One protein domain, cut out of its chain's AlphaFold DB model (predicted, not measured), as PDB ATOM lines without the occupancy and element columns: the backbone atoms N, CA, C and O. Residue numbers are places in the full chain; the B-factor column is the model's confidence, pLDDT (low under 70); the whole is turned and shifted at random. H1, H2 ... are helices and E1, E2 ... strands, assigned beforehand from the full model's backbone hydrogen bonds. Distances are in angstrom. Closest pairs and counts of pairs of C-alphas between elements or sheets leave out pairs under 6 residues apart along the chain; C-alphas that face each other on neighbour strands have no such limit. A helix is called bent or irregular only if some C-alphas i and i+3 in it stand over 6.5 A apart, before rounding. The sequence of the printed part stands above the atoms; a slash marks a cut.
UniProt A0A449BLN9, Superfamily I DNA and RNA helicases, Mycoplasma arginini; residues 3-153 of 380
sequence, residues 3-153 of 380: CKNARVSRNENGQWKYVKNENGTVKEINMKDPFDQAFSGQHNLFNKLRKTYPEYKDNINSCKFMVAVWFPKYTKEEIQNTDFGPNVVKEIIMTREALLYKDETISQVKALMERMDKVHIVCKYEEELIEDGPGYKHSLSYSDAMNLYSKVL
ATOM      1  N   CYS A   3     128.002 132.178 212.076       86.44
ATOM      2  CA  CYS A   3     129.440 132.006 212.311       86.44
ATOM      3  C   CYS A   3     130.148 131.486 211.058       86.44
ATOM      4  O   CYS A   3     129.742 130.482 210.470       86.44
ATOM      5  N   LYS A   4     131.250 132.136 210.673       85.31
ATOM      6  CA  LYS A   4     132.106 131.710 209.562       85.31
ATOM      7  C   LYS A   4     133.493 131.379 210.098       85.31
ATOM      8  O   LYS A   4     134.342 132.249 210.246       85.31
ATOM      9  N   ASN A   5     133.733 130.098 210.379       78.00
ATOM     10  CA  ASN A   5     134.999 129.615 210.942       78.00
ATOM     11  C   ASN A   5     136.127 129.484 209.894       78.00
ATOM     12  O   ASN A   5     136.757 128.438 209.752       78.00
ATOM     13  N   ALA A   6     136.353 130.543 209.120       80.06
ATOM     14  CA  ALA A   6     137.400 130.656 208.111       80.06
ATOM     15  C   ALA A   6     137.735 132.140 207.881       80.06
ATOM     16  O   ALA A   6     136.972 133.018 208.288       80.06
ATOM     17  N   ARG A   7     138.871 132.427 207.233       85.12
ATOM     18  CA  ARG A   7     139.142 133.780 206.720       85.12
ATOM     19  C   ARG A   7     138.155 134.082 205.590       85.12
ATOM     20  O   ARG A   7     137.814 133.182 204.818       85.12
ATOM     21  N   VAL A   8     137.688 135.322 205.514       90.06
ATOM     22  CA  VAL A   8     136.694 135.768 204.533       90.06
ATOM     23  C   VAL A   8     137.142 137.061 203.855       90.06
ATOM     24  O   VAL A   8     137.713 137.946 204.483       90.06
ATOM     25  N   SER A   9     136.873 137.186 202.566       89.06
ATOM     26  CA  SER A   9     137.057 138.426 201.816       89.06
ATOM     27  C   SER A   9     135.734 138.832 201.183       89.06
ATOM     28  O   SER A   9     134.842 138.003 200.969       89.06
ATOM     29  N   ARG A  10     135.596 140.124 200.899       88.56
ATOM     30  CA  ARG A  10     134.505 140.656 200.092       88.56
ATOM     31  C   ARG A  10     135.126 141.417 198.933       88.56
ATOM     32  O   ARG A  10     135.986 142.261 199.160       88.56
ATOM     33  N   ASN A  11     134.749 141.074 197.709       84.00
ATOM     34  CA  ASN A  11     135.262 141.773 196.534       84.00
ATOM     35  C   ASN A  11     134.521 143.103 196.302       84.00
ATOM     36  O   ASN A  11     133.496 143.375 196.927       84.00
ATOM     37  N   GLU A  12     135.023 143.906 195.364       79.62
ATOM     38  CA  GLU A  12     134.441 145.204 194.979       79.62
ATOM     39  C   GLU A  12     132.992 145.087 194.477       79.62
ATOM     40  O   GLU A  12     132.176 145.976 194.700       79.62
ATOM     41  N   ASN A  13     132.632 143.938 193.894       80.62
ATOM     42  CA  ASN A  13     131.267 143.623 193.460       80.62
ATOM     43  C   ASN A  13     130.345 143.194 194.621       80.62
ATOM     44  O   ASN A  13     129.225 142.737 194.395       80.62
ATOM     45  N   GLY A  14     130.820 143.281 195.867       81.50
ATOM     46  CA  GLY A  14     130.073 142.957 197.077       81.50
ATOM     47  C   GLY A  14     129.922 141.462 197.371       81.50
ATOM     48  O   GLY A  14     129.245 141.115 198.340       81.50
ATOM     49  N   GLN A  15     130.546 140.580 196.588       88.00
ATOM     50  CA  GLN A  15     130.475 139.129 196.754       88.00
ATOM     51  C   GLN A  15     131.451 138.647 197.824       88.00
ATOM     52  O   GLN A  15     132.638 138.983 197.813       88.00
ATOM     53  N   TRP A  16     130.948 137.794 198.711       91.88
ATOM     54  CA  TRP A  16     131.733 137.186 199.774       91.88
ATOM     55  C   TRP A  16     132.425 135.913 199.317       91.88
ATOM     56  O   TRP A  16     131.849 135.087 198.602       91.88
ATOM     57  N   LYS A  17     133.647 135.710 199.806       90.31
ATOM     58  CA  LYS A  17     134.428 134.506 199.547       90.31
ATOM     59  C   LYS A  17     135.141 134.021 200.801       90.31
ATOM     60  O   LYS A  17     135.582 134.808 201.633       90.31
ATOM     61  N   TYR A  18     135.288 132.709 200.917       86.38
ATOM     62  CA  TYR A  18     136.238 132.103 201.839       86.38
ATOM     63  C   TYR A  18     137.645 132.214 201.277       86.38
ATOM     64  O   TYR A  18     137.854 131.912 200.104       86.38
ATOM     65  N   VAL A  19     138.602 132.547 202.136       84.19
ATOM     66  CA  VAL A  19     140.026 132.592 201.806       84.19
ATOM     67  C   VAL A  19     140.702 131.379 202.443       84.19
ATOM     68  O   VAL A  19     140.744 131.251 203.670       84.19
ATOM     69  N   LYS A  20     141.211 130.464 201.613       78.31
ATOM     70  CA  LYS A  20     142.007 129.309 202.047       78.31
ATOM     71  C   LYS A  20     143.435 129.436 201.544       78.31
ATOM     72  O   LYS A  20     143.648 129.637 200.353       78.31
ATOM     73  N   ASN A  21     144.396 129.217 202.434       69.19
ATOM     74  CA  ASN A  21     145.798 129.070 202.060       69.19
ATOM     75  C   ASN A  21     146.126 127.577 202.005       69.19
ATOM     76  O   ASN A  21     146.239 126.930 203.043       69.19
ATOM     77  N   GLU A  22     146.257 127.033 200.797       63.88
ATOM     78  CA  GLU A  22     146.721 125.663 200.557       63.88
ATOM     79  C   GLU A  22     148.072 125.745 199.840       63.88
ATOM     80  O   GLU A  22     148.155 126.279 198.736       63.88
ATOM     81  N   ASN A  23     149.142 125.240 200.466       57.56
ATOM     82  CA  ASN A  23     150.488 125.163 199.876       57.56
ATOM     83  C   ASN A  23     151.003 126.498 199.294       57.56
ATOM     84  O   ASN A  23     151.531 126.540 198.187       57.56
ATOM     85  N   GLY A  24     150.801 127.609 200.013       62.69
ATOM     86  CA  GLY A  24     151.234 128.944 199.575       62.69
ATOM     87  C   GLY A  24     150.371 129.578 198.476       62.69
ATOM     88  O   GLY A  24     150.634 130.710 198.087       62.69
ATOM     89  N   THR A  25     149.322 128.892 198.007       61.59
ATOM     90  CA  THR A  25     148.366 129.434 197.033       61.59
ATOM     91  C   THR A  25     147.085 129.857 197.745       61.59
ATOM     92  O   THR A  25     146.468 129.063 198.464       61.59
ATOM     93  N   VAL A  26     146.673 131.109 197.538       74.56
ATOM     94  CA  VAL A  26     145.400 131.629 198.046       74.56
ATOM     95  C   VAL A  26     144.284 131.161 197.115       74.56
ATOM     96  O   VAL A  26     144.225 131.564 195.955       74.56
ATOM     97  N   LYS A  27     143.398 130.298 197.611       79.06
ATOM     98  CA  LYS A  27     142.161 129.922 196.921       79.06
ATOM     99  C   LYS A  27     140.990 130.673 197.527       79.06
ATOM    100  O   LYS A  27     140.739 130.579 198.730       79.06
ATOM    101  N   GLU A  28     140.244 131.358 196.670       83.62
ATOM    102  CA  GLU A  28     138.991 131.999 197.042       83.62
ATOM    103  C   GLU A  28     137.797 131.158 196.590       83.62
ATOM    104  O   GLU A  28     137.706 130.765 195.427       83.62
ATOM    105  N   ILE A  29     136.867 130.885 197.501       86.06
ATOM    106  CA  ILE A  29     135.662 130.095 197.216       86.06
ATOM    107  C   ILE A  29     134.444 130.957 197.513       86.06
ATOM    108  O   ILE A  29     134.307 131.446 198.632       86.06
ATOM    109  N   ASN A  30     133.547 131.113 196.539       87.88
ATOM    110  CA  ASN A  30     132.322 131.893 196.715       87.88
ATOM    111  C   ASN A  30     131.504 131.391 197.910       87.88
ATOM    112  O   ASN A  30     131.328 130.186 198.107       87.88
ATOM    113  N   MET A  31     130.969 132.331 198.682       88.19
ATOM    114  CA  MET A  31     130.071 132.043 199.790       88.19
ATOM    115  C   MET A  31     128.861 132.969 199.772       88.19
ATOM    116  O   MET A  31     128.867 134.043 199.177       88.19
ATOM    117  N   LYS A  32     127.805 132.534 200.457       87.62
ATOM    118  CA  LYS A  32     126.642 133.381 200.717       87.62
ATOM    119  C   LYS A  32     127.033 134.522 201.655       87.62
ATOM    120  O   LYS A  32     127.871 134.320 202.539       87.62
ATOM    121  N   ASP A  33     126.375 135.668 201.504       91.12
ATOM    122  CA  ASP A  33     126.587 136.825 202.370       91.12
ATOM    123  C   ASP A  33     126.283 136.447 203.837       91.12
ATOM    124  O   ASP A  33     125.205 135.914 204.134       91.12
ATOM    125  N   PRO A  34     127.251 136.600 204.757       90.19
ATOM    126  CA  PRO A  34     127.090 136.199 206.146       90.19
ATOM    127  C   PRO A  34     126.118 137.109 206.906       90.19
ATOM    128  O   PRO A  34     125.466 136.633 207.832       90.19
ATOM    129  N   PHE A  35     125.974 138.373 206.506       91.12
ATOM    130  CA  PHE A  35     125.013 139.310 207.078       91.12
ATOM    131  C   PHE A  35     123.601 138.939 206.640       91.12
ATOM    132  O   PHE A  35     122.745 138.749 207.503       91.12
ATOM    133  N   ASP A  36     123.374 138.706 205.345       88.81
ATOM    134  CA  ASP A  36     122.060 138.268 204.848       88.81
ATOM    135  C   ASP A  36     121.621 136.951 205.495       88.81
ATOM    136  O   ASP A  36     120.456 136.786 205.866       88.81
ATOM    137  N   GLN A  37     122.557 136.012 205.679       87.50
ATOM    138  CA  GLN A  37     122.303 134.767 206.409       87.50
ATOM    139  C   GLN A  37     121.913 135.030 207.863       87.50
ATOM    140  O   GLN A  37     120.962 134.422 208.356       87.50
ATOM    141  N   ALA A  38     122.608 135.941 208.542       86.62
ATOM    142  CA  ALA A  38     122.325 136.274 209.928       86.62
ATOM    143  C   ALA A  38     120.944 136.943 210.088       86.62
ATOM    144  O   ALA A  38     120.183 136.550 210.978       86.62
ATOM    145  N   PHE A  39     120.590 137.885 209.205       85.62
ATOM    146  CA  PHE A  39     119.282 138.553 209.189       85.62
ATOM    147  C   PHE A  39     118.149 137.592 208.814       85.62
ATOM    148  O   PHE A  39     117.147 137.496 209.522       85.62
ATOM    149  N   SER A  40     118.329 136.788 207.766       84.38
ATOM    150  CA  SER A  40     117.352 135.757 207.392       84.38
ATOM    151  C   SER A  40     117.154 134.741 208.522       84.38
ATOM    152  O   SER A  40     116.034 134.332 208.830       84.38
ATOM    153  N   GLY A  41     118.247 134.352 209.186       80.62
ATOM    154  CA  GLY A  41     118.238 133.456 210.339       80.62
ATOM    155  C   GLY A  41     117.430 134.004 211.514       80.62
ATOM    156  O   GLY A  41     116.711 133.242 212.157       80.62
ATOM    157  N   GLN A  42     117.485 135.315 211.762       84.19
ATOM    158  CA  GLN A  42     116.696 135.992 212.795       84.19
ATOM    159  C   GLN A  42     115.190 135.812 212.569       84.19
ATOM    160  O   GLN A  42     114.480 135.371 213.472       84.19
ATOM    161  N   HIS A  43     114.704 136.108 211.358       79.88
ATOM    162  CA  HIS A  43     113.285 135.972 211.012       79.88
ATOM    163  C   HIS A  43     112.826 134.514 211.053       79.88
ATOM    164  O   HIS A  43     111.754 134.206 211.577       79.88
ATOM    165  N   ASN A  44     113.663 133.598 210.565       82.31
ATOM    166  CA  ASN A  44     113.385 132.168 210.625       82.31
ATOM    167  C   ASN A  44     113.296 131.664 212.068       82.31
ATOM    168  O   ASN A  44     112.379 130.909 212.390       82.31
ATOM    169  N   LEU A  45     114.209 132.094 212.945       80.81
ATOM    170  CA  LEU A  45     114.191 131.735 214.361       80.81
ATOM    171  C   LEU A  45     112.939 132.277 215.052       80.81
ATOM    172  O   LEU A  45     112.249 131.514 215.722       80.81
ATOM    173  N   PHE A  46     112.607 133.552 214.841       83.00
ATOM    174  CA  PHE A  46     111.404 134.176 215.391       83.00
ATOM    175  C   PHE A  46     110.135 133.405 215.001       83.00
ATOM    176  O   PHE A  46     109.360 132.981 215.861       83.00
ATOM    177  N   ASN A  47     109.955 133.138 213.705       83.19
ATOM    178  CA  ASN A  47     108.795 132.402 213.204       83.19
ATOM    179  C   ASN A  47     108.759 130.958 213.715       83.19
ATOM    180  O   ASN A  47     107.695 130.448 214.073       83.19
ATOM    181  N   LYS A  48     109.920 130.297 213.789       83.25
ATOM    182  CA  LYS A  48     110.028 128.931 214.304       83.25
ATOM    183  C   LYS A  48     109.666 128.857 215.784       83.25
ATOM    184  O   LYS A  48     108.927 127.948 216.154       83.25
ATOM    185  N   LEU A  49     110.127 129.797 216.611       82.19
ATOM    186  CA  LEU A  49     109.799 129.837 218.038       82.19
ATOM    187  C   LEU A  49     108.293 130.001 218.253       82.19
ATOM    188  O   LEU A  49     107.703 129.199 218.968       82.19
ATOM    189  N   ARG A  50     107.646 130.934 217.543       86.06
ATOM    190  CA  ARG A  50     106.186 131.139 217.623       86.06
ATOM    191  C   ARG A  50     105.376 129.922 217.181       86.06
ATOM    192  O   ARG A  50     104.312 129.666 217.731       86.06
ATOM    193  N   LYS A  51     105.855 129.195 216.165       84.06
ATOM    194  CA  LYS A  51     105.199 127.974 215.673       84.06
ATOM    195  C   LYS A  51     105.393 126.789 216.622       84.06
ATOM    196  O   LYS A  51     104.495 125.965 216.736       84.06
ATOM    197  N   THR A  52     106.567 126.681 217.241       83.38
ATOM    198  CA  THR A  52     106.930 125.548 218.109       83.38
ATOM    199  C   THR A  52     106.325 125.689 219.506       83.38
ATOM    200  O   THR A  52     105.946 124.684 220.091       83.38
ATOM    201  N   TYR A  53     106.207 126.924 220.000       84.00
ATOM    202  CA  TYR A  53     105.750 127.260 221.350       84.00
ATOM    203  C   TYR A  53     104.584 128.264 221.298       84.00
ATOM    204  O   TYR A  53     104.757 129.439 221.646       84.00
ATOM    205  N   PRO A  54     103.408 127.855 220.786       85.81
ATOM    206  CA  PRO A  54     102.259 128.743 220.625       85.81
ATOM    207  C   PRO A  54     101.769 129.345 221.950       85.81
ATOM    208  O   PRO A  54     101.295 130.478 221.956       85.81
ATOM    209  N   GLU A  55     101.931 128.636 223.067       86.00
ATOM    210  CA  GLU A  55     101.577 129.087 224.415       86.00
ATOM    211  C   GLU A  55     102.444 130.250 224.922       86.00
ATOM    212  O   GLU A  55     102.003 131.025 225.764       86.00
ATOM    213  N   TYR A  56     103.646 130.425 224.365       84.00
ATOM    214  CA  TYR A  56     104.561 131.526 224.683       84.00
ATOM    215  C   TYR A  56     104.588 132.606 223.595       84.00
ATOM    216  O   TYR A  56     105.459 133.478 223.599       84.00
ATOM    217  N   LYS A  57     103.667 132.555 222.625       84.00
ATOM    218  CA  LYS A  57     103.687 133.414 221.434       84.00
ATOM    219  C   LYS A  57     103.700 134.901 221.774       84.00
ATOM    220  O   LYS A  57     104.427 135.642 221.117       84.00
ATOM    221  N   ASP A  58     102.924 135.335 222.761       82.38
ATOM    222  CA  ASP A  58     102.843 136.750 223.136       82.38
ATOM    223  C   ASP A  58     104.133 137.215 223.810       82.38
ATOM    224  O   ASP A  58     104.720 138.209 223.388       82.38
ATOM    225  N   ASN A  59     104.668 136.414 224.733       81.56
ATOM    226  CA  ASN A  59     105.972 136.646 225.346       81.56
ATOM    227  C   ASN A  59     107.098 136.699 224.290       81.56
ATOM    228  O   ASN A  59     107.962 137.569 224.358       81.56
ATOM    229  N   ILE A  60     107.076 135.816 223.282       83.81
ATOM    230  CA  ILE A  60     108.042 135.816 222.167       83.81
ATOM    231  C   ILE A  60     107.883 137.067 221.289       83.81
ATOM    232  O   ILE A  60     108.889 137.606 220.829       83.81
ATOM    233  N   ASN A  61     106.656 137.553 221.059       82.50
ATOM    234  CA  ASN A  61     106.422 138.800 220.313       82.50
ATOM    235  C   ASN A  61     106.995 140.020 221.053       82.50
ATOM    236  O   ASN A  61     107.388 140.988 220.408       82.50
ATOM    237  N   SER A  62     107.078 139.957 222.383       78.69
ATOM    238  CA  SER A  62     107.713 140.979 223.223       78.69
ATOM    239  C   SER A  62     109.242 140.842 223.323       78.69
ATOM    240  O   SER A  62     109.891 141.695 223.930       78.69
ATOM    241  N   CYS A  63     109.851 139.794 222.749       77.25
ATOM    242  CA  CYS A  63     111.306 139.639 222.717       77.25
ATOM    243  C   CYS A  63     111.945 140.435 221.575       77.25
ATOM    244  O   CYS A  63     111.567 140.318 220.408       77.25
ATOM    245  N   LYS A  64     113.034 141.137 221.892       76.25
ATOM    246  CA  LYS A  64     113.952 141.683 220.891       76.25
ATOM    247  C   LYS A  64     114.867 140.576 220.365       76.25
ATOM    248  O   LYS A  64     115.516 139.874 221.136       76.25
ATOM    249  N   PHE A  65     114.957 140.448 219.046       77.81
ATOM    250  CA  PHE A  65     115.910 139.552 218.398       77.81
ATOM    251  C   PHE A  65     117.078 140.360 217.861       77.81
ATOM    252  O   PHE A  65     116.876 141.373 217.198       77.81
ATOM    253  N   MET A  66     118.290 139.881 218.103       78.94
ATOM    254  CA  MET A  66     119.515 140.551 217.693       78.94
ATOM    255  C   MET A  66     120.292 139.700 216.696       78.94
ATOM    256  O   MET A  66     120.261 138.466 216.736       78.94
ATOM    257  N   VAL A  67     121.005 140.379 215.804       84.75
ATOM    258  CA  VAL A  67     121.808 139.753 214.760       84.75
ATOM    259  C   VAL A  67     123.273 140.062 215.009       84.75
ATOM    260  O   VAL A  67     123.638 141.193 215.306       84.75
ATOM    261  N   ALA A  68     124.098 139.032 214.886       90.25
ATOM    262  CA  ALA A  68     125.546 139.133 214.929       90.25
ATOM    263  C   ALA A  68     126.141 138.166 213.911       90.25
ATOM    264  O   ALA A  68     125.599 137.074 213.689       90.25
ATOM    265  N   VAL A  69     127.261 138.570 213.325       92.44
ATOM    266  CA  VAL A  69     128.109 137.737 212.474       92.44
ATOM    267  C   VAL A  69     129.390 137.461 213.245       92.44
ATOM    268  O   VAL A  69     129.965 138.374 213.815       92.44
ATOM    269  N   TRP A  70     129.859 136.221 213.290       92.31
ATOM    270  CA  TRP A  70     131.072 135.870 214.019       92.31
ATOM    271  C   TRP A  70     132.170 135.412 213.070       92.31
ATOM    272  O   TRP A  70     132.022 134.405 212.370       92.31
ATOM    273  N   PHE A  71     133.290 136.133 213.092       92.81
ATOM    274  CA  PHE A  71     134.515 135.796 212.377       92.81
ATOM    275  C   PHE A  71     135.630 135.402 213.365       92.81
ATOM    276  O   PHE A  71     136.530 136.193 213.643       92.81
ATOM    277  N   PRO A  72     135.632 134.161 213.892       84.75
ATOM    278  CA  PRO A  72     136.574 133.721 214.930       84.75
ATOM    279  C   PRO A  72     138.045 133.663 214.475       84.75
ATOM    280  O   PRO A  72     138.935 133.425 215.287       84.75
ATOM    281  N   LYS A  73     138.329 133.860 213.180       86.06
ATOM    282  CA  LYS A  73     139.694 133.940 212.628       86.06
ATOM    283  C   LYS A  73     140.259 135.366 212.559       86.06
ATOM    284  O   LYS A  73     141.407 135.503 212.135       86.06
ATOM    285  N   TYR A  74     139.478 136.370 212.967       89.88
ATOM    286  CA  TYR A  74     139.857 137.783 212.975       89.88
ATOM    287  C   TYR A  74     139.956 138.305 214.404       89.88
ATOM    288  O   TYR A  74     139.063 138.060 215.217       89.88
ATOM    289  N   THR A  75     141.019 139.041 214.702       92.44
ATOM    290  CA  THR A  75     141.103 139.863 215.917       92.44
ATOM    291  C   THR A  75     140.258 141.125 215.799       92.44
ATOM    292  O   THR A  75     139.830 141.507 214.707       92.44
ATOM    293  N   LYS A  76     140.060 141.821 216.921       91.56
ATOM    294  CA  LYS A  76     139.478 143.176 216.926       91.56
ATOM    295  C   LYS A  76     140.213 144.131 215.985       91.56
ATOM    296  O   LYS A  76     139.573 144.818 215.194       91.56
ATOM    297  N   GLU A  77     141.541 144.135 216.049       93.25
ATOM    298  CA  GLU A  77     142.390 144.977 215.202       93.25
ATOM    299  C   GLU A  77     142.229 144.623 213.717       93.25
ATOM    300  O   GLU A  77     142.047 145.501 212.876       93.25
ATOM    301  N   GLU A  78     142.194 143.330 213.383       93.06
ATOM    302  CA  GLU A  78     141.983 142.885 212.005       93.06
ATOM    303  C   GLU A  78     140.600 143.285 211.479       93.06
ATOM    304  O   GLU A  78     140.500 143.720 210.336       93.06
ATOM    305  N   ILE A  79     139.535 143.193 212.282       92.88
ATOM    306  CA  ILE A  79     138.196 143.659 211.873       92.88
ATOM    307  C   ILE A  79     138.168 145.173 211.643       92.88
ATOM    308  O   ILE A  79     137.554 145.634 210.678       92.88
ATOM    309  N   GLN A  80     138.830 145.954 212.496       90.06
ATOM    310  CA  GLN A  80     138.904 147.408 212.336       90.06
ATOM    311  C   GLN A  80     139.638 147.789 211.048       90.06
ATOM    312  O   GLN A  80     139.118 148.601 210.281       90.06
ATOM    313  N   ASN A  81     140.763 147.131 210.765       90.75
ATOM    314  CA  ASN A  81     141.626 147.444 209.626       90.75
ATOM    315  C   ASN A  81     141.166 146.824 208.297       90.75
ATOM    316  O   ASN A  81     141.543 147.312 207.235       90.75
ATOM    317  N   THR A  82     140.356 145.762 208.319       88.62
ATOM    318  CA  THR A  82     139.858 145.135 207.084       88.62
ATOM    319  C   THR A  82     138.753 145.984 206.465       88.62
ATOM    320  O   THR A  82     137.766 146.307 207.129       88.62
ATOM    321  N   ASP A  83     138.877 146.312 205.182       86.25
ATOM    322  CA  ASP A  83     137.780 146.907 204.425       86.25
ATOM    323  C   ASP A  83     136.856 145.807 203.880       86.25
ATOM    324  O   ASP A  83     137.249 144.989 203.050       86.25
ATOM    325  N   PHE A  84     135.624 145.770 204.383       86.19
ATOM    326  CA  PHE A  84     134.565 144.888 203.886       86.19
ATOM    327  C   PHE A  84     133.543 145.656 203.027       86.19
ATOM    328  O   PHE A  84     132.465 145.139 202.724       86.19
ATOM    329  N   GLY A  85     133.852 146.895 202.645       84.25
ATOM    330  CA  GLY A  85     132.970 147.804 201.931       84.25
ATOM    331  C   GLY A  85     131.975 148.542 202.840       84.25
ATOM    332  O   GLY A  85     131.704 148.120 203.967       84.25
ATOM    333  N   PRO A  86     131.357 149.622 202.331       78.38
ATOM    334  CA  PRO A  86     130.575 150.575 203.128       78.38
ATOM    335  C   PRO A  86     129.281 149.996 203.717       78.38
ATOM    336  O   PRO A  86     128.775 150.493 204.715       78.38
ATOM    337  N   ASN A  87     128.755 148.918 203.130       77.94
ATOM    338  CA  ASN A  87     127.507 148.291 203.581       77.94
ATOM    339  C   ASN A  87     127.707 147.298 204.740       77.94
ATOM    340  O   ASN A  87     126.743 146.682 205.189       77.94
ATOM    341  N   VAL A  88     128.946 147.096 205.202       85.44
ATOM    342  CA  VAL A  88     129.248 146.168 206.296       85.44
ATOM    343  C   VAL A  88     129.359 146.920 207.605       85.44
ATOM    344  O   VAL A  88     130.239 147.753 207.801       85.44
ATOM    345  N   VAL A  89     128.482 146.559 208.538       87.81
ATOM    346  CA  VAL A  89     128.422 147.208 209.842       87.81
ATOM    347  C   VAL A  89     129.280 146.425 210.835       87.81
ATOM    348  O   VAL A  89     128.853 145.402 211.374       87.81
ATOM    349  N   LYS A  90     130.523 146.874 211.038       89.50
ATOM    350  CA  LYS A  90     131.552 146.158 211.816       89.50
ATOM    351  C   LYS A  90     131.159 145.930 213.275       89.50
ATOM    352  O   LYS A  90     131.588 144.956 213.879       89.50
ATOM    353  N   GLU A  91     130.293 146.768 213.826       87.94
ATOM    354  CA  GLU A  91     129.834 146.706 215.213       87.94
ATOM    355  C   GLU A  91     128.962 145.477 215.505       87.94
ATOM    356  O   GLU A  91     128.761 145.161 216.671       87.94
ATOM    357  N   ILE A  92     128.427 144.788 214.483       90.25
ATOM    358  CA  ILE A  92     127.746 143.487 214.660       90.25
ATOM    359  C   ILE A  92     128.655 142.278 214.417       90.25
ATOM    360  O   ILE A  92     128.173 141.141 214.402       90.25
ATOM    361  N   ILE A  93     129.957 142.505 214.222       93.44
ATOM    362  CA  ILE A  93     130.935 141.442 214.017       93.44
ATOM    363  C   ILE A  93     131.560 141.052 215.357       93.44
ATOM    364  O   ILE A  93     132.256 141.845 215.986       93.44
ATOM    365  N   MET A  94     131.354 139.804 215.767       93.06
ATOM    366  CA  MET A  94     132.082 139.198 216.877       93.06
ATOM    367  C   MET A  94     133.453 138.696 216.419       93.06
ATOM    368  O   MET A  94     133.615 138.242 215.279       93.06
ATOM    369  N   THR A  95     134.434 138.742 217.319       92.75
ATOM    370  CA  THR A  95     135.853 138.496 217.000       92.75
ATOM    371  C   THR A  95     136.410 137.235 217.666       92.75
ATOM    372  O   THR A  95     135.734 136.566 218.453       92.75
ATOM    373  N   ARG A  96     137.664 136.885 217.357       88.38
ATOM    374  CA  ARG A  96     138.397 135.766 217.969       88.38
ATOM    375  C   ARG A  96     138.454 135.867 219.491       88.38
ATOM    376  O   ARG A  96     138.320 134.861 220.174       88.38
ATOM    377  N   GLU A  97     138.627 137.067 220.028       88.62
ATOM    378  CA  GLU A  97     138.707 137.310 221.470       88.62
ATOM    379  C   GLU A  97     137.424 136.881 222.186       88.62
ATOM    380  O   GLU A  97     137.505 136.263 223.243       88.62
ATOM    381  N   ALA A  98     136.253 137.096 221.571       82.56
ATOM    382  CA  ALA A  98     134.981 136.629 222.120       82.56
ATOM    383  C   ALA A  98     134.850 135.095 222.150       82.56
ATOM    384  O   ALA A  98     133.948 134.588 222.812       82.56
ATOM    385  N   LEU A  99     135.703 134.351 221.431       77.50
ATOM    386  CA  LEU A  99     135.739 132.880 221.480       77.50
ATOM    387  C   LEU A  99     136.630 132.384 222.616       77.50
ATOM    388  O   LEU A  99     136.347 131.351 223.213       77.50
ATOM    389  N   LEU A 100     137.721 133.104 222.871       69.62
ATOM    390  CA  LEU A 100     138.782 132.686 223.782       69.62
ATOM    391  C   LEU A 100     138.555 133.167 225.216       69.62
ATOM    392  O   LEU A 100     138.954 132.484 226.156       69.62
ATOM    393  N   TYR A 101     137.930 134.334 225.389       75.25
ATOM    394  CA  TYR A 101     137.799 134.981 226.690       75.25
ATOM    395  C   TYR A 101     136.339 135.314 226.992       75.25
ATOM    396  O   TYR A 101     135.697 136.089 226.288       75.25
ATOM    397  N   LYS A 102     135.831 134.766 228.099       74.31
ATOM    398  CA  LYS A 102     134.447 134.955 228.561       74.31
ATOM    399  C   LYS A 102     134.082 136.428 228.758       74.31
ATOM    400  O   LYS A 102     133.002 136.850 228.350       74.31
ATOM    401  N   ASP A 103     134.979 137.207 229.358       74.44
ATOM    402  CA  ASP A 103     134.743 138.633 229.608       74.44
ATOM    403  C   ASP A 103     134.627 139.421 228.297       74.44
ATOM    404  O   ASP A 103     133.805 140.331 228.185       74.44
ATOM    405  N   GLU A 104     135.368 139.007 227.268       84.38
ATOM    406  CA  GLU A 104     135.270 139.574 225.924       84.38
ATOM    407  C   GLU A 104     133.975 139.177 225.221       84.38
ATOM    408  O   GLU A 104     133.346 140.014 224.572       84.38
ATOM    409  N   THR A 105     133.515 137.935 225.400       82.00
ATOM    410  CA  THR A 105     132.191 137.512 224.925       82.00
ATOM    411  C   THR A 105     131.102 138.400 225.527       82.00
ATOM    412  O   THR A 105     130.263 138.933 224.801       82.00
ATOM    413  N   ILE A 106     131.129 138.590 226.850       77.00
ATOM    414  CA  ILE A 106     130.145 139.404 227.572       77.00
ATOM    415  C   ILE A 106     130.215 140.863 227.111       77.00
ATOM    416  O   ILE A 106     129.176 141.473 226.864       77.00
ATOM    417  N   SER A 107     131.420 141.421 226.978       86.25
ATOM    418  CA  SER A 107     131.630 142.799 226.527       86.25
ATOM    419  C   SER A 107     131.054 143.037 225.129       86.25
ATOM    420  O   SER A 107     130.271 143.968 224.940       86.25
ATOM    421  N   GLN A 108     131.355 142.160 224.166       88.81
ATOM    422  CA  GLN A 108     130.846 142.297 222.798       88.81
ATOM    423  C   GLN A 108     129.327 142.114 222.736       88.81
ATOM    424  O   GLN A 108     128.652 142.887 222.063       88.81
ATOM    425  N   VAL A 109     128.761 141.164 223.488       84.00
ATOM    426  CA  VAL A 109     127.300 140.995 223.570       84.00
ATOM    427  C   VAL A 109     126.622 142.244 224.139       84.00
ATOM    428  O   VAL A 109     125.619 142.686 223.582       84.00
ATOM    429  N   LYS A 110     127.180 142.859 225.189       83.88
ATOM    430  CA  LYS A 110     126.657 144.121 225.739       83.88
ATOM    431  C   LYS A 110     126.708 145.259 224.721       83.88
ATOM    432  O   LYS A 110     125.716 145.962 224.565       83.88
ATOM    433  N   ALA A 111     127.807 145.396 223.980       85.81
ATOM    434  CA  ALA A 111     127.928 146.415 222.937       85.81
ATOM    435  C   ALA A 111     126.863 146.251 221.834       85.81
ATOM    436  O   ALA A 111     126.293 147.238 221.364       85.81
ATOM    437  N   LEU A 112     126.542 145.008 221.455       84.56
ATOM    438  CA  LEU A 112     125.453 144.727 220.517       84.56
ATOM    439  C   LEU A 112     124.087 145.153 221.082       84.56
ATOM    440  O   LEU A 112     123.288 145.754 220.361       84.56
ATOM    441  N   MET A 113     123.833 144.876 222.366       78.31
ATOM    442  CA  MET A 113     122.595 145.275 223.049       78.31
ATOM    443  C   MET A 113     122.453 146.801 223.108       78.31
ATOM    444  O   MET A 113     121.427 147.337 222.697       78.31
ATOM    445  N   GLU A 114     123.505 147.514 223.517       80.00
ATOM    446  CA  GLU A 114     123.517 148.982 223.560       80.00
ATOM    447  C   GLU A 114     123.301 149.606 222.180       80.00
ATOM    448  O   GLU A 114     122.588 150.601 222.032       80.00
ATOM    449  N   ARG A 115     123.909 149.027 221.136       76.06
ATOM    450  CA  ARG A 115     123.686 149.474 219.760       76.06
ATOM    451  C   ARG A 115     122.227 149.311 219.364       76.06
ATOM    452  O   ARG A 115     121.690 150.198 218.703       76.06
ATOM    453  N   MET A 116     121.598 148.194 219.725       70.12
ATOM    454  CA  MET A 116     120.186 147.986 219.437       70.12
ATOM    455  C   MET A 116     119.365 149.124 220.039       70.12
ATOM    456  O   MET A 116     118.585 149.733 219.315       70.12
ATOM    457  N   ASP A 117     119.603 149.486 221.296       66.00
ATOM    458  CA  ASP A 117     118.891 150.597 221.930       66.00
ATOM    459  C   ASP A 117     119.150 151.939 221.221       66.00
ATOM    460  O   ASP A 117     118.208 152.687 220.973       66.00
ATOM    461  N   LYS A 118     120.382 152.205 220.764       64.38
ATOM    462  CA  LYS A 118     120.721 153.419 219.992       64.38
ATOM    463  C   LYS A 118     120.077 153.480 218.603       64.38
ATOM    464  O   LYS A 118     119.581 154.532 218.216       64.38
ATOM    465  N   VAL A 119     120.058 152.385 217.841       57.25
ATOM    466  CA  VAL A 119     119.434 152.353 216.500       57.25
ATOM    467  C   VAL A 119     117.934 152.655 216.590       57.25
ATOM    468  O   VAL A 119     117.398 153.346 215.729       57.25
ATOM    469  N   HIS A 120     117.271 152.223 217.665       52.09
ATOM    470  CA  HIS A 120     115.866 152.569 217.908       52.09
ATOM    471  C   HIS A 120     115.665 154.065 218.181       52.09
ATOM    472  O   HIS A 120     114.628 154.607 217.809       52.09
ATOM    473  N   ILE A 121     116.649 154.734 218.792       47.94
ATOM    474  CA  ILE A 121     116.620 156.186 219.012       47.94
ATOM    475  C   ILE A 121     116.793 156.929 217.676       47.94
ATOM    476  O   ILE A 121     116.074 157.884 217.418       47.94
ATOM    477  N   VAL A 122     117.693 156.468 216.797       42.84
ATOM    478  CA  VAL A 122     118.041 157.164 215.538       42.84
ATOM    479  C   VAL A 122     116.998 156.989 214.423       42.84
ATOM    480  O   VAL A 122     116.811 157.896 213.619       42.84
ATOM    481  N   CYS A 123     116.272 155.866 214.360       42.75
ATOM    482  CA  CYS A 123     115.185 155.687 213.383       42.75
ATOM    483  C   CYS A 123     113.945 156.573 213.650       42.75
ATOM    484  O   CYS A 123     113.023 156.571 212.836       42.75
ATOM    485  N   LYS A 124     113.913 157.330 214.756       42.88
ATOM    486  CA  LYS A 124     112.907 158.356 215.061       42.88
ATOM    487  C   LYS A 124     113.486 159.746 214.771       42.88
ATOM    488  O   LYS A 124     114.057 160.373 215.653       42.88
ATOM    489  N   TYR A 125     113.331 160.233 213.541       40.41
ATOM    490  CA  TYR A 125     113.663 161.622 213.177       40.41
ATOM    491  C   TYR A 125     112.495 162.607 213.401       40.41
ATOM    492  O   TYR A 125     112.454 163.662 212.780       40.41
ATOM    493  N   GLU A 126     111.559 162.282 214.296       47.53
ATOM    494  CA  GLU A 126     110.506 163.191 214.763       47.53
ATOM    495  C   GLU A 126     110.405 163.080 216.291       47.53
ATOM    496  O   GLU A 126     110.428 161.978 216.845       47.53
ATOM    497  N   GLU A 127     110.343 164.230 216.966       45.50
ATOM    498  CA  GLU A 127     110.443 164.424 218.425       45.50
ATOM    499  C   GLU A 127     109.278 163.829 219.249       45.50
ATOM    500  O   GLU A 127     109.133 164.144 220.429       45.50
ATOM    501  N   GLU A 128     108.460 162.932 218.691       43.00
ATOM    502  CA  GLU A 128     107.373 162.285 219.427       43.00
ATOM    503  C   GLU A 128     107.729 160.865 219.905       43.00
ATOM    504  O   GLU A 128     107.905 159.888 219.163       43.00
ATOM    505  N   LEU A 129     107.787 160.733 221.232       42.38
ATOM    506  CA  LEU A 129     107.794 159.463 221.947       42.38
ATOM    507  C   LEU A 129     106.433 158.763 221.786       42.38
ATOM    508  O   LEU A 129     105.558 158.876 222.634       42.38
ATOM    509  N   ILE A 130     106.255 157.975 220.723       42.72
ATOM    510  CA  ILE A 130     105.213 156.936 220.731       42.72
ATOM    511  C   ILE A 130     105.665 155.835 221.702       42.72
ATOM    512  O   ILE A 130     106.647 155.139 221.420       42.72
ATOM    513  N   GLU A 131     104.966 155.700 222.832       40.47
ATOM    514  CA  GLU A 131     105.201 154.674 223.866       40.47
ATOM    515  C   GLU A 131     104.563 153.301 223.524       40.47
ATOM    516  O   GLU A 131     104.939 152.284 224.106       40.47
ATOM    517  N   ASP A 132     103.672 153.233 222.521       39.84
ATOM    518  CA  ASP A 132     102.683 152.143 222.387       39.84
ATOM    519  C   ASP A 132     102.550 151.519 220.972       39.84
ATOM    520  O   ASP A 132     101.459 151.220 220.489       39.84
ATOM    521  N   GLY A 133     103.664 151.264 220.277       40.16
ATOM    522  CA  GLY A 133     103.650 150.521 219.004       40.16
ATOM    523  C   GLY A 133     103.585 148.981 219.182       40.16
ATOM    524  O   GLY A 133     104.322 148.436 220.006       40.16
ATOM    525  N   PRO A 134     102.813 148.228 218.369       39.50
ATOM    526  CA  PRO A 134     102.566 146.781 218.545       39.50
ATOM    527  C   PRO A 134     103.765 145.834 218.295       39.50
ATOM    528  O   PRO A 134     103.640 144.630 218.499       39.50
ATOM    529  N   GLY A 135     104.931 146.351 217.891       42.50
ATOM    530  CA  GLY A 135     106.212 145.623 217.847       42.50
ATOM    531  C   GLY A 135     107.274 146.155 218.823       42.50
ATOM    532  O   GLY A 135     108.435 145.769 218.718       42.50
ATOM    533  N   TYR A 136     106.900 147.077 219.722       48.28
ATOM    534  CA  TYR A 136     107.831 148.029 220.347       48.28
ATOM    535  C   TYR A 136     107.797 148.067 221.885       48.28
ATOM    536  O   TYR A 136     108.637 148.733 222.489       48.28
ATOM    537  N   LYS A 137     106.888 147.336 222.544       47.38
ATOM    538  CA  LYS A 137     106.835 147.264 224.013       47.38
ATOM    539  C   LYS A 137     107.791 146.205 224.565       47.38
ATOM    540  O   LYS A 137     107.559 145.006 224.420       47.38
ATOM    541  N   HIS A 138     108.831 146.650 225.274       57.97
ATOM    542  CA  HIS A 138     109.613 145.802 226.178       57.97
ATOM    543  C   HIS A 138     108.797 145.546 227.454       57.97
ATOM    544  O   HIS A 138     109.048 146.134 228.502       57.97
ATOM    545  N   SER A 139     107.783 144.690 227.363       58.28
ATOM    546  CA  SER A 139     106.870 144.400 228.477       58.28
ATOM    547  C   SER A 139     107.049 143.001 229.058       58.28
ATOM    548  O   SER A 139     106.141 142.490 229.705       58.28
ATOM    549  N   LEU A 140     108.195 142.353 228.824       68.19
ATOM    550  CA  LEU A 140     108.513 141.121 229.538       68.19
ATOM    551  C   LEU A 140     108.899 141.477 230.969       68.19
ATOM    552  O   LEU A 140     109.926 142.117 231.204       68.19
ATOM    553  N   SER A 141     108.077 141.043 231.921       74.81
ATOM    554  CA  SER A 141     108.473 141.046 233.324       74.81
ATOM    555  C   SER A 141     109.700 140.143 233.518       74.81
ATOM    556  O   SER A 141     109.960 139.235 232.723       74.81
ATOM    557  N   TYR A 142     110.453 140.350 234.601       68.62
ATOM    558  CA  TYR A 142     111.567 139.461 234.948       68.62
ATOM    559  C   TYR A 142     111.116 137.992 235.050       68.62
ATOM    560  O   TYR A 142     111.798 137.094 234.557       68.62
ATOM    561  N   SER A 143     109.930 137.744 235.615       65.12
ATOM    562  CA  SER A 143     109.319 136.413 235.678       65.12
ATOM    563  C   SER A 143     109.037 135.825 234.296       65.12
ATOM    564  O   SER A 143     109.356 134.661 234.061       65.12
ATOM    565  N   ASP A 144     108.504 136.618 233.365       74.94
ATOM    566  CA  ASP A 144     108.212 136.165 232.002       74.94
ATOM    567  C   ASP A 144     109.487 135.866 231.216       74.94
ATOM    568  O   ASP A 144     109.561 134.869 230.495       74.94
ATOM    569  N   ALA A 145     110.514 136.700 231.391       70.25
ATOM    570  CA  ALA A 145     111.827 136.492 230.802       70.25
ATOM    571  C   ALA A 145     112.486 135.210 231.332       70.25
ATOM    572  O   ALA A 145     113.019 134.431 230.545       70.25
ATOM    573  N   MET A 146     112.404 134.941 232.641       64.69
ATOM    574  CA  MET A 146     112.943 133.707 233.230       64.69
ATOM    575  C   MET A 146     112.121 132.463 232.865       64.69
ATOM    576  O   MET A 146     112.682 131.376 232.703       64.69
ATOM    577  N   ASN A 147     110.809 132.605 232.667       68.81
ATOM    578  CA  ASN A 147     109.955 131.533 232.161       68.81
ATOM    579  C   ASN A 147     110.324 131.184 230.708       68.81
ATOM    580  O   ASN A 147     110.670 130.039 230.423       68.81
ATOM    581  N   LEU A 148     110.401 132.179 229.817       72.81
ATOM    582  CA  LEU A 148     110.901 131.994 228.450       72.81
ATOM    583  C   LEU A 148     112.321 131.420 228.423       72.81
ATOM    584  O   LEU A 148     112.610 130.508 227.648       72.81
ATOM    585  N   TYR A 149     113.214 131.926 229.276       66.62
ATOM    586  CA  TYR A 149     114.571 131.411 229.379       66.62
ATOM    587  C   TYR A 149     114.558 129.926 229.741       66.62
ATOM    588  O   TYR A 149     115.124 129.129 229.010       66.62
ATOM    589  N   SER A 150     113.871 129.525 230.808       56.91
ATOM    590  CA  SER A 150     113.883 128.134 231.281       56.91
ATOM    591  C   SER A 150     113.092 127.154 230.403       56.91
ATOM    592  O   SER A 150     113.451 125.979 230.341       56.91
ATOM    593  N   LYS A 151     112.029 127.603 229.726       66.19
ATOM    594  CA  LYS A 151     111.102 126.728 228.986       66.19
ATOM    595  C   LYS A 151     111.283 126.755 227.470       66.19
ATOM    596  O   LYS A 151     110.962 125.766 226.822       66.19
ATOM    597  N   VAL A 152     111.819 127.843 226.911       70.94
ATOM    598  CA  VAL A 152     111.915 128.053 225.454       70.94
ATOM    599  C   VAL A 152     113.362 128.167 224.972       70.94
ATOM    600  O   VAL A 152     113.742 127.478 224.026       70.94
ATOM    601  N   LEU A 153     114.193 128.994 225.619       65.25
ATOM    602  CA  LEU A 153     115.582 129.240 225.183       65.25
ATOM    603  C   LEU A 153     116.598 128.259 225.784       65.25
ATOM    604  O   LEU A 153     117.589 127.911 225.146       65.25
TER     605      LEU A 153
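Overview. This is residues 3 to 153 of the 380 residues of the protein "Superfamily I DNA and RNA helicases" of Mycoplasma arginini (UniProt A0A449BLN9). Two long helices, H1 and H5, make two separate sides of a loose frame, and an unnamed stretch, residues 62 to 75, runs between them. A small antiparallel sheet of three strands lies at one end; H2 and H6 are packed together at the other, by the end of H1, and residues 122 to 128, of which 122 belongs to H5, stick out. The printed part has 151 residues, with three named strands, E1 to E3, followed by six named helices, H1 to H6; its class is mixed, helices and strands. It is loose, with a radius of gyration of the C-alphas of 18.5 A and spans of 56 by 39 by 30 A.

Arrangement. E1, residues 7 to 10, E2, residues 16 to 22, and E3, residues 25 to 31, form a meander, each strand the antiparallel neighbour of the one before. In the hairpin of E1 and E2, N 9 and O 17 are 2.9 A apart, within hydrogen-bond range; in that of E2 and E3, N 18 and O 29 are 2.8 A apart. The sheet is only just strongly twisted, with C-alphas up to 4.2 A off its best plane. H1, residues 34 to 52, is not on the sheet. With its residues 46 to 50 alone it touches H2, residues 54 to 61, in a helical hairpin at a steep tilt of 43 degrees, opposite ways; the closest C-alphas, of Arg 50 and Lys 57, are 5.1 A apart. H2 is irregular, with C-alphas 55 and 58 7.9 A apart. H6, residues 142 to 153, touches H2 with residues 144 to 148 alone, the closest C-alphas being those of Asn 59 and Asp 144, 7.0 A apart. H3, residues 76 to 81, is close to but not clearly touching H4, residues 97 to 100: the closest C-alphas, of Lys 76 and Glu 97, are 7.5 A apart. H4 and H5, residues 102 to 122, touch only at the corner, closest at the C-alphas of Ala 98 and Thr 105, 4.1 A. H1 and H5 are apart. Each O i to N i+4 pair is within hydrogen-bond range in H1, H3 and H5; in H2 it is 2 of 4, in H6 7 of 8, and H4 is too short for such a pair.

Along the chain. E1 begins at C-alpha 7, (139.142, 133.780, 206.720). E2 is 18.9 A long, E3 18.7 A, H1 25.7 A and H5 30.5 A. H6 ends at C-alpha 153, (115.582, 129.240, 225.183).

Size, cuts and confidence. The two C-alphas farthest apart, of Asn 23 and Glu 128, are 60.2 A apart. The printed part has no cut. The links H2 to H3, H3 to H4 and H5 to H6 are long. The mean pLDDT of the printed part is 76.7; 38 residues are under 70, among them 117 to 140.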